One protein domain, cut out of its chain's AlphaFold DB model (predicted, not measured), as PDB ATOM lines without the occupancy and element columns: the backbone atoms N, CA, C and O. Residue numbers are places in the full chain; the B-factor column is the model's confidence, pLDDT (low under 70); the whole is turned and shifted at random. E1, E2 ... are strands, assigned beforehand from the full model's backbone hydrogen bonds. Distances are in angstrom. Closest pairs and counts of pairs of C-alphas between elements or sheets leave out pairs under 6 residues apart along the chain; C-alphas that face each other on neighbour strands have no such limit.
ATOM      1  N   CYS A 184      26.977 -37.795 -20.413       78.88
ATOM      2  CA  CYS A 184      27.197 -36.386 -20.130       78.88
ATOM      3  C   CYS A 184      28.286 -35.816 -21.027       78.88
ATOM      4  O   CYS A 184      29.352 -36.414 -21.184       78.88
ATOM      5  N   ASN A 185      28.049 -34.612 -21.533       85.75
ATOM      6  CA  ASN A 185      29.101 -33.799 -22.116       85.75
ATOM      7  C   ASN A 185      30.154 -33.431 -21.057       85.75
ATOM      8  O   ASN A 185      29.925 -33.508 -19.843       85.75
ATOM      9  N   ASN A 186      31.317 -32.993 -21.534       90.69
ATOM     10  CA  ASN A 186      32.334 -32.411 -20.669       90.69
ATOM     11  C   ASN A 186      31.789 -31.163 -19.964       90.69
ATOM     12  O   ASN A 186      30.979 -30.420 -20.519       90.69
ATOM     13  N   TRP A 187      32.274 -30.926 -18.749       92.69
ATOM     14  CA  TRP A 187      31.961 -29.723 -17.989       92.69
ATOM     15  C   TRP A 187      32.395 -28.461 -18.741       92.69
ATOM     16  O   TRP A 187      33.543 -28.348 -19.173       92.69
ATOM     17  N   ALA A 188      31.479 -27.506 -18.860       94.38
ATOM     18  CA  ALA A 188      31.719 -26.182 -19.410       94.38
ATOM     19  C   ALA A 188      31.753 -25.146 -18.280       94.38
ATOM     20  O   ALA A 188      30.900 -25.151 -17.396       94.38
ATOM     21  N   ASN A 189      32.735 -24.245 -18.312       94.19
ATOM     22  CA  ASN A 189      32.850 -23.167 -17.330       94.19
ATOM     23  C   ASN A 189      31.799 -22.084 -17.604       94.19
ATOM     24  O   ASN A 189      31.737 -21.551 -18.710       94.19
ATOM     25  N   THR A 190      31.014 -21.733 -16.589       92.94
ATOM     26  CA  THR A 190      30.024 -20.648 -16.649       92.94
ATOM     27  C   THR A 190      30.593 -19.342 -16.097       92.94
ATOM     28  O   THR A 190      30.374 -18.286 -16.682       92.94
ATOM     29  N   GLY A 191      31.326 -19.402 -14.980       91.31
ATOM     30  CA  GLY A 191      31.946 -18.231 -14.356       91.31
ATOM     31  C   GLY A 191      32.304 -18.438 -12.885       91.31
ATOM     32  O   GLY A 191      31.798 -19.353 -12.234       91.31
ATOM     33  N   CYS A 192      33.172 -17.578 -12.361       94.06
ATOM     34  CA  CYS A 192      33.624 -17.611 -10.969       94.06
ATOM     35  C   CYS A 192      32.627 -16.928 -10.026       94.06
ATOM     36  O   CYS A 192      32.076 -15.884 -10.376       94.06
ATOM     37  N   GLY A 193      32.395 -17.492  -8.837       90.06
ATOM     38  CA  GLY A 193      31.546 -16.870  -7.810       90.06
ATOM     39  C   GLY A 193      30.064 -16.752  -8.164       90.06
ATOM     40  O   GLY A 193      29.339 -15.964  -7.557       90.06
ATOM     41  N   VAL A 194      29.600 -17.500  -9.168       91.00
ATOM     42  CA  VAL A 194      28.191 -17.504  -9.569       91.00
ATOM     43  C   VAL A 194      27.403 -18.359  -8.582       91.00
ATOM     44  O   VAL A 194      27.681 -19.548  -8.442       91.00
ATOM     45  N   SER A 195      26.385 -17.773  -7.944       88.75
ATOM     46  CA  SER A 195      25.502 -18.479  -7.004       88.75
ATOM     47  C   SER A 195      25.012 -19.822  -7.585       88.75
ATOM     48  O   SER A 195      24.509 -19.841  -8.716       88.75
ATOM     49  N   PRO A 196      25.121 -20.944  -6.842       91.38
ATOM     50  CA  PRO A 196      25.445 -21.053  -5.410       91.38
ATOM     51  C   PRO A 196      26.945 -21.195  -5.066       91.38
ATOM     52  O   PRO A 196      27.267 -21.477  -3.916       91.38
ATOM     53  N   CYS A 197      27.856 -21.037  -6.026       93.88
ATOM     54  CA  CYS A 197      29.288 -21.270  -5.822       93.88
ATOM     55  C   CYS A 197      29.978 -20.127  -5.065       93.88
ATOM     56  O   CYS A 197      29.618 -18.957  -5.220       93.88
ATOM     57  N   ALA A 198      30.998 -20.461  -4.269       93.12
ATOM     58  CA  ALA A 198      31.825 -19.473  -3.581       93.12
ATOM     59  C   ALA A 198      32.658 -18.647  -4.577       93.12
ATOM     60  O   ALA A 198      32.919 -19.076  -5.699       93.12
ATOM     61  N   LEU A 199      33.131 -17.464  -4.161       90.62
ATOM     62  CA  LEU A 199      33.915 -16.563  -5.025       90.62
ATOM     63  C   LEU A 199      35.177 -17.223  -5.613       90.62
ATOM     64  O   LEU A 199      35.548 -16.927  -6.744       90.62
ATOM     65  N   SER A 200      35.796 -18.151  -4.878       89.94
ATOM     66  CA  SER A 200      36.971 -18.924  -5.309       89.94
ATOM     67  C   SER A 200      36.641 -20.149  -6.176       89.94
ATOM     68  O   SER A 200      37.531 -20.932  -6.510       89.94
ATOM     69  N   GLU A 201      35.367 -20.374  -6.495       93.88
ATOM     70  CA  GLU A 201      34.893 -21.540  -7.235       93.88
ATOM     71  C   GLU A 201      34.337 -21.137  -8.602       93.88
ATOM     72  O   GLU A 201      33.632 -20.138  -8.757       93.88
ATOM     73  N   MET A 202      34.634 -21.961  -9.603       93.19
ATOM     74  CA  MET A 202      34.071 -21.888 -10.941       93.19
ATOM     75  C   MET A 202      32.758 -22.667 -10.961       93.19
ATOM     76  O   MET A 202      32.757 -23.883 -10.746       93.19
ATOM     77  N   LYS A 203      31.648 -21.994 -11.275       94.94
ATOM     78  CA  LYS A 203      30.417 -22.685 -11.653       94.94
ATOM     79  C   LYS A 203      30.650 -23.366 -12.994       94.94
ATOM     80  O   LYS A 203      31.067 -22.721 -13.960       94.94
ATOM     81  N   GLN A 204      30.377 -24.661 -13.044       95.50
ATOM     82  CA  GLN A 204      30.432 -25.453 -14.260       95.50
ATOM     83  C   GLN A 204      29.075 -26.087 -14.531       95.50
ATOM     84  O   GLN A 204      28.405 -26.555 -13.608       95.50
ATOM     85  N   THR A 205      28.693 -26.130 -15.803       94.00
ATOM     86  CA  THR A 205      27.466 -26.782 -16.266       94.00
ATOM     87  C   THR A 205      27.786 -27.834 -17.314       94.00
ATOM     88  O   THR A 205      28.785 -27.739 -18.029       94.00
ATOM     89  N   ARG A 206      26.939 -28.854 -17.418       89.44
ATOM     90  CA  ARG A 206      26.992 -29.835 -18.501       89.44
ATOM     91  C   ARG A 206      25.603 -30.341 -18.839       89.44
ATOM     92  O   ARG A 206      24.723 -30.414 -17.981       89.44
ATOM     93  N   ASP A 207      25.456 -30.781 -20.076       83.38
ATOM     94  CA  ASP A 207      24.260 -31.483 -20.513       83.38
ATOM     95  C   ASP A 207      24.479 -32.981 -20.381       83.38
ATOM     96  O   ASP A 207      25.518 -33.505 -20.790       83.38
ATOM     97  N   CYS A 208      23.503 -33.653 -19.785       74.94
ATOM     98  CA  CYS A 208      23.465 -35.101 -19.701       74.94
ATOM     99  C   CYS A 208      22.199 -35.611 -20.376       74.94
ATOM    100  O   CYS A 208      21.128 -35.025 -20.204       74.94
ATOM    101  N   THR A 209      22.326 -36.715 -21.102       69.31
ATOM    102  CA  THR A 209      21.202 -37.440 -21.677       69.31
ATOM    103  C   THR A 209      21.054 -38.764 -20.933       69.31
ATOM    104  O   THR A 209      22.004 -39.558 -20.917       69.31
ATOM    105  N   PRO A 210      19.901 -39.003 -20.282       60.28
ATOM    106  CA  PRO A 210      18.699 -38.174 -20.228       60.28
ATOM    107  C   PRO A 210      18.863 -37.027 -19.221       60.28
ATOM    108  O   PRO A 210      19.658 -37.117 -18.285       60.28
ATOM    109  N   ALA A 211      18.109 -35.941 -19.394       63.19
ATOM    110  CA  ALA A 211      18.218 -34.782 -18.507       63.19
ATOM    111  C   ALA A 211      18.055 -35.192 -17.029       63.19
ATOM    112  O   ALA A 211      17.193 -35.995 -16.672       63.19
ATOM    113  N   GLY A 212      18.921 -34.663 -16.169       62.75
ATOM    114  CA  GLY A 212      18.954 -34.961 -14.741       62.75
ATOM    115  C   GLY A 212      19.621 -36.285 -14.352       62.75
ATOM    116  O   GLY A 212      19.681 -36.561 -13.156       62.75
ATOM    117  N   CYS A 213      20.132 -37.098 -15.291       65.50
ATOM    118  CA  CYS A 213      20.692 -38.425 -14.975       65.50
ATOM    119  C   CYS A 213      21.972 -38.433 -14.137       65.50
ATOM    120  O   CYS A 213      22.257 -39.392 -13.423       65.50
ATOM    121  N   GLN A 214      22.739 -37.353 -14.199       74.69
ATOM    122  CA  GLN A 214      23.823 -37.050 -13.276       74.69
ATOM    123  C   GLN A 214      23.723 -35.575 -12.885       74.69
ATOM    124  O   GLN A 214      22.963 -34.816 -13.486       74.69
ATOM    125  N   ALA A 215      24.541 -35.141 -11.924       80.44
ATOM    126  CA  ALA A 215      24.704 -33.722 -11.632       80.44
ATOM    127  C   ALA A 215      25.075 -32.955 -12.913       80.44
ATOM    128  O   ALA A 215      26.067 -33.287 -13.566       80.44
ATOM    129  N   GLN A 216      24.267 -31.956 -13.263       85.81
ATOM    130  CA  GLN A 216      24.458 -31.081 -14.427       85.81
ATOM    131  C   GLN A 216      25.026 -29.711 -14.052       85.81
ATOM    132  O   GLN A 216      25.418 -28.947 -14.928       85.81
ATOM    133  N   GLU A 217      25.118 -29.427 -12.755       92.44
ATOM    134  CA  GLU A 217      25.781 -28.251 -12.208       92.44
ATOM    135  C   GLU A 217      26.747 -28.684 -11.104       92.44
ATOM    136  O   GLU A 217      26.438 -29.590 -10.326       92.44
ATOM    137  N   GLN A 218      27.906 -28.033 -11.030       94.19
ATOM    138  CA  GLN A 218      28.837 -28.184  -9.915       94.19
ATOM    139  C   GLN A 218      29.628 -26.897  -9.666       94.19
ATOM    140  O   GLN A 218      29.776 -26.056 -10.557       94.19
ATOM    141  N   CYS A 219      30.174 -26.785  -8.456       95.38
ATOM    142  CA  CYS A 219      31.151 -25.771  -8.083       95.38
ATOM    143  C   CYS A 219      32.519 -26.446  -7.973       95.38
ATOM    144  O   CYS A 219      32.684 -27.396  -7.209       95.38
ATOM    145  N   ALA A 220      33.480 -25.992  -8.773       93.62
ATOM    146  CA  ALA A 220      34.828 -26.543  -8.794       93.62
ATOM    147  C   ALA A 220      35.841 -25.462  -8.415       93.62
ATOM    148  O   ALA A 220      35.861 -24.389  -9.021       93.62
ATOM    149  N   VAL A 221      36.709 -25.741  -7.442       90.44
ATOM    150  CA  VAL A 221      37.829 -24.846  -7.118       90.44
ATOM    151  C   VAL A 221      38.705 -24.695  -8.359       90.44
ATOM    152  O   VAL A 221      39.127 -25.688  -8.954       90.44
ATOM    153  N   SER A 222      38.974 -23.456  -8.760       89.06
ATOM    154  CA  SER A 222      39.773 -23.164  -9.947       89.06
ATOM    155  C   SER A 222      40.707 -21.997  -9.681       89.06
ATOM    156  O   SER A 222      40.273 -20.952  -9.203       89.06
ATOM    157  N   ALA A 223      41.981 -22.149 -10.046       87.06
ATOM    158  CA  ALA A 223      42.958 -21.061  -9.973       87.06
ATOM    159  C   ALA A 223      42.566 -19.873 -10.866       87.06
ATOM    160  O   ALA A 223      42.928 -18.747 -10.569       87.06
ATOM    161  N   SER A 224      41.767 -20.105 -11.915       87.94
ATOM    162  CA  SER A 224      41.199 -19.037 -12.748       87.94
ATOM    163  C   SER A 224      40.143 -18.186 -12.029       87.94
ATOM    164  O   SER A 224      39.693 -17.197 -12.596       87.94
ATOM    165  N   CYS A 225      39.716 -18.585 -10.827       91.25
ATOM    166  CA  CYS A 225      38.837 -17.809  -9.948       91.25
ATOM    167  C   CYS A 225      39.596 -17.117  -8.815       91.25
ATOM    168  O   CYS A 225      39.006 -16.718  -7.811       91.25
ATOM    169  N   LEU A 226      40.911 -17.018  -8.967       91.38
ATOM    170  CA  LEU A 226      41.767 -16.167  -8.174       91.38
ATOM    171  C   LEU A 226      42.370 -15.140  -9.124       91.38
ATOM    172  O   LEU A 226      42.720 -15.471 -10.256       91.38
ATOM    173  N   HIS A 227      42.502 -13.918  -8.640       90.69
ATOM    174  CA  HIS A 227      43.300 -12.893  -9.291       90.69
ATOM    175  C   HIS A 227      44.150 -12.186  -8.245       90.69
ATOM    176  O   HIS A 227      43.955 -12.387  -7.041       90.69
ATOM    177  N   THR A 228      45.122 -11.406  -8.686       93.00
ATOM    178  CA  THR A 228      45.965 -10.613  -7.797       93.00
ATOM    179  C   THR A 228      45.610  -9.134  -7.843       93.00
ATOM    180  O   THR A 228      45.470  -8.544  -8.911       93.00
ATOM    181  N   GLU A 229      45.492  -8.529  -6.665       92.62
ATOM    182  CA  GLU A 229      45.161  -7.115  -6.476       92.62
ATOM    183  C   GLU A 229      46.181  -6.463  -5.533       92.62
ATOM    184  O   GLU A 229      46.758  -7.117  -4.655       92.62
ATOM    185  N   CYS A 230      46.381  -5.154  -5.671       92.06
ATOM    186  CA  CYS A 230      47.224  -4.405  -4.746       92.06
ATOM    187  C   CYS A 230      46.461  -4.015  -3.474       92.06
ATOM    188  O   CYS A 230      45.539  -3.201  -3.501       92.06
ATOM    189  N   SER A 231      46.901  -4.543  -2.330       89.81
ATOM    190  CA  SER A 231      46.383  -4.157  -1.015       89.81
ATOM    191  C   SER A 231      46.742  -2.705  -0.664       89.81
ATOM    192  O   SER A 231      47.740  -2.155  -1.138       89.81
ATOM    193  N   ALA A 232      45.983  -2.103   0.258       87.56
ATOM    194  CA  ALA A 232      46.292  -0.797   0.846       87.56
ATOM    195  C   ALA A 232      47.708  -0.728   1.459       87.56
ATOM    196  O   ALA A 232      48.325   0.339   1.473       87.56
ATOM    197  N   ASP A 233      48.247  -1.870   1.894       89.12
ATOM    198  CA  ASP A 233      49.604  -2.004   2.440       89.12
ATOM    199  C   ASP A 233      50.698  -2.151   1.362       89.12
ATOM    200  O   ASP A 233      51.864  -2.364   1.690       89.12
ATOM    201  N   ARG A 234      50.346  -2.002   0.075       89.12
ATOM    202  CA  ARG A 234      51.239  -2.165  -1.092       89.12
ATOM    203  C   ARG A 234      51.806  -3.578  -1.238       89.12
ATOM    204  O   ARG A 234      52.924  -3.753  -1.714       89.12
ATOM    205  N   LEU A 235      51.025  -4.569  -0.825       91.19
ATOM    206  CA  LEU A 235      51.321  -5.983  -1.027       91.19
ATOM    207  C   LEU A 235      50.468  -6.517  -2.176       91.19
ATOM    208  O   LEU A 235      49.295  -6.149  -2.284       91.19
ATOM    209  N   CYS A 236      51.042  -7.391  -2.993       92.81
ATOM    210  CA  CYS A 236      50.319  -8.110  -4.028       92.81
ATOM    211  C   CYS A 236      49.620  -9.316  -3.392       92.81
ATOM    212  O   CYS A 236      50.269 -10.269  -2.953       92.81
ATOM    213  N   VAL A 237      48.292  -9.258  -3.289       93.56
ATOM    214  CA  VAL A 237      47.489 -10.269  -2.588       93.56
ATOM    215  C   VAL A 237      46.586 -11.014  -3.559       93.56
ATOM    216  O   VAL A 237      46.107 -10.445  -4.531       93.56
ATOM    217  N   SER A 238      46.345 -12.301  -3.293       92.56
ATOM    218  CA  SER A 238      45.412 -13.109  -4.080       92.56
ATOM    219  C   SER A 238      43.994 -12.970  -3.536       92.56
ATOM    220  O   SER A 238      43.751 -13.220  -2.353       92.56
ATOM    221  N   MET A 239      43.068 -12.599  -4.413       89.69
ATOM    222  CA  MET A 239      41.674 -12.326  -4.101       89.69
ATOM    223  C   MET A 239      40.749 -13.295  -4.852       89.69
ATOM    224  O   MET A 239      40.936 -13.539  -6.050       89.69
ATOM    225  N   PRO A 240      39.746 -13.881  -4.166       88.88
ATOM    226  CA  PRO A 240      38.794 -14.785  -4.792       88.88
ATOM    227  C   PRO A 240      37.745 -14.015  -5.596       88.88
ATOM    228  O   PRO A 240      37.135 -13.071  -5.097       88.88
ATOM    229  N   GLY A 241      37.488 -14.459  -6.822       85.19
ATOM    230  CA  GLY A 241      36.486 -13.873  -7.706       85.19
ATOM    231  C   GLY A 241      36.943 -13.806  -9.158       85.19
ATOM    232  O   GLY A 241      38.051 -14.207  -9.509       85.19
ATOM    233  N   ALA A 242      36.062 -13.296 -10.019       83.00
ATOM    234  CA  ALA A 242      36.427 -12.961 -11.389       83.00
ATOM    235  C   ALA A 242      37.233 -11.654 -11.404       83.00
ATOM    236  O   ALA A 242      36.778 -10.653 -10.857       83.00
ATOM    237  N   GLY A 243      38.386 -11.657 -12.068       83.75
ATOM    238  CA  GLY A 243      39.251 -10.486 -12.173       83.75
ATOM    239  C   GLY A 243      40.447 -10.739 -13.085       83.75
ATOM    240  O   GLY A 243      40.645 -11.851 -13.575       83.75
TER     241      GLY A 243
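This is residues 184 to 243 of the 265 residues of an uncharacterized protein of Candidatus Portnoybacteria bacterium RIFCSPHIGHO2_12_FULL_38_9 (UniProt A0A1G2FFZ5). Two small antiparallel sheets follow each other end to end along a thin rod: first the meander E1 E2 E3, each strand the antiparallel neighbour of the one before, then the hairpin E4 and E5. The loop of residues 206 to 216 reaches one end of the rod. The printed part has 60 residues, all strand in class, with 25, under half, in five named strands. It is loose, with a radius of gyration of the C-alphas of 14.8 A and spans of 53 by 18 by 12 A.

Start at E1, residues 188 to 192, in a hairpin with E2, residues 201 to 205, where N 190 and O 203 are 2.8 A apart. E2 forms a hairpin with E3, residues 217 to 221; see N 202 and O 220, 2.8 A. Next, E4, residues 226 to 230, and E5, residues 236 to 240, form a hairpin at 141 degrees, with N 239 and O 227 at 2.8 A. E2 and E5 are only just apart, at 8.2 A.

Find C-alpha 188 at (31.719, -26.182, -19.410), where E1 begins its 12.2 A. E2 spans 12.8 A, E3 13.5 A, E4 13.4 A and E5 13.3 A, ending at C-alpha 240 (38.794, -14.785, -4.792).

The C-alphas of Pro 210 and Asp 233, the two farthest apart, are 52.7 A apart. The printed part has no cut; the link E2 to E3 is long, 11 residues, and its residues 209 to 213 have pLDDT under 70.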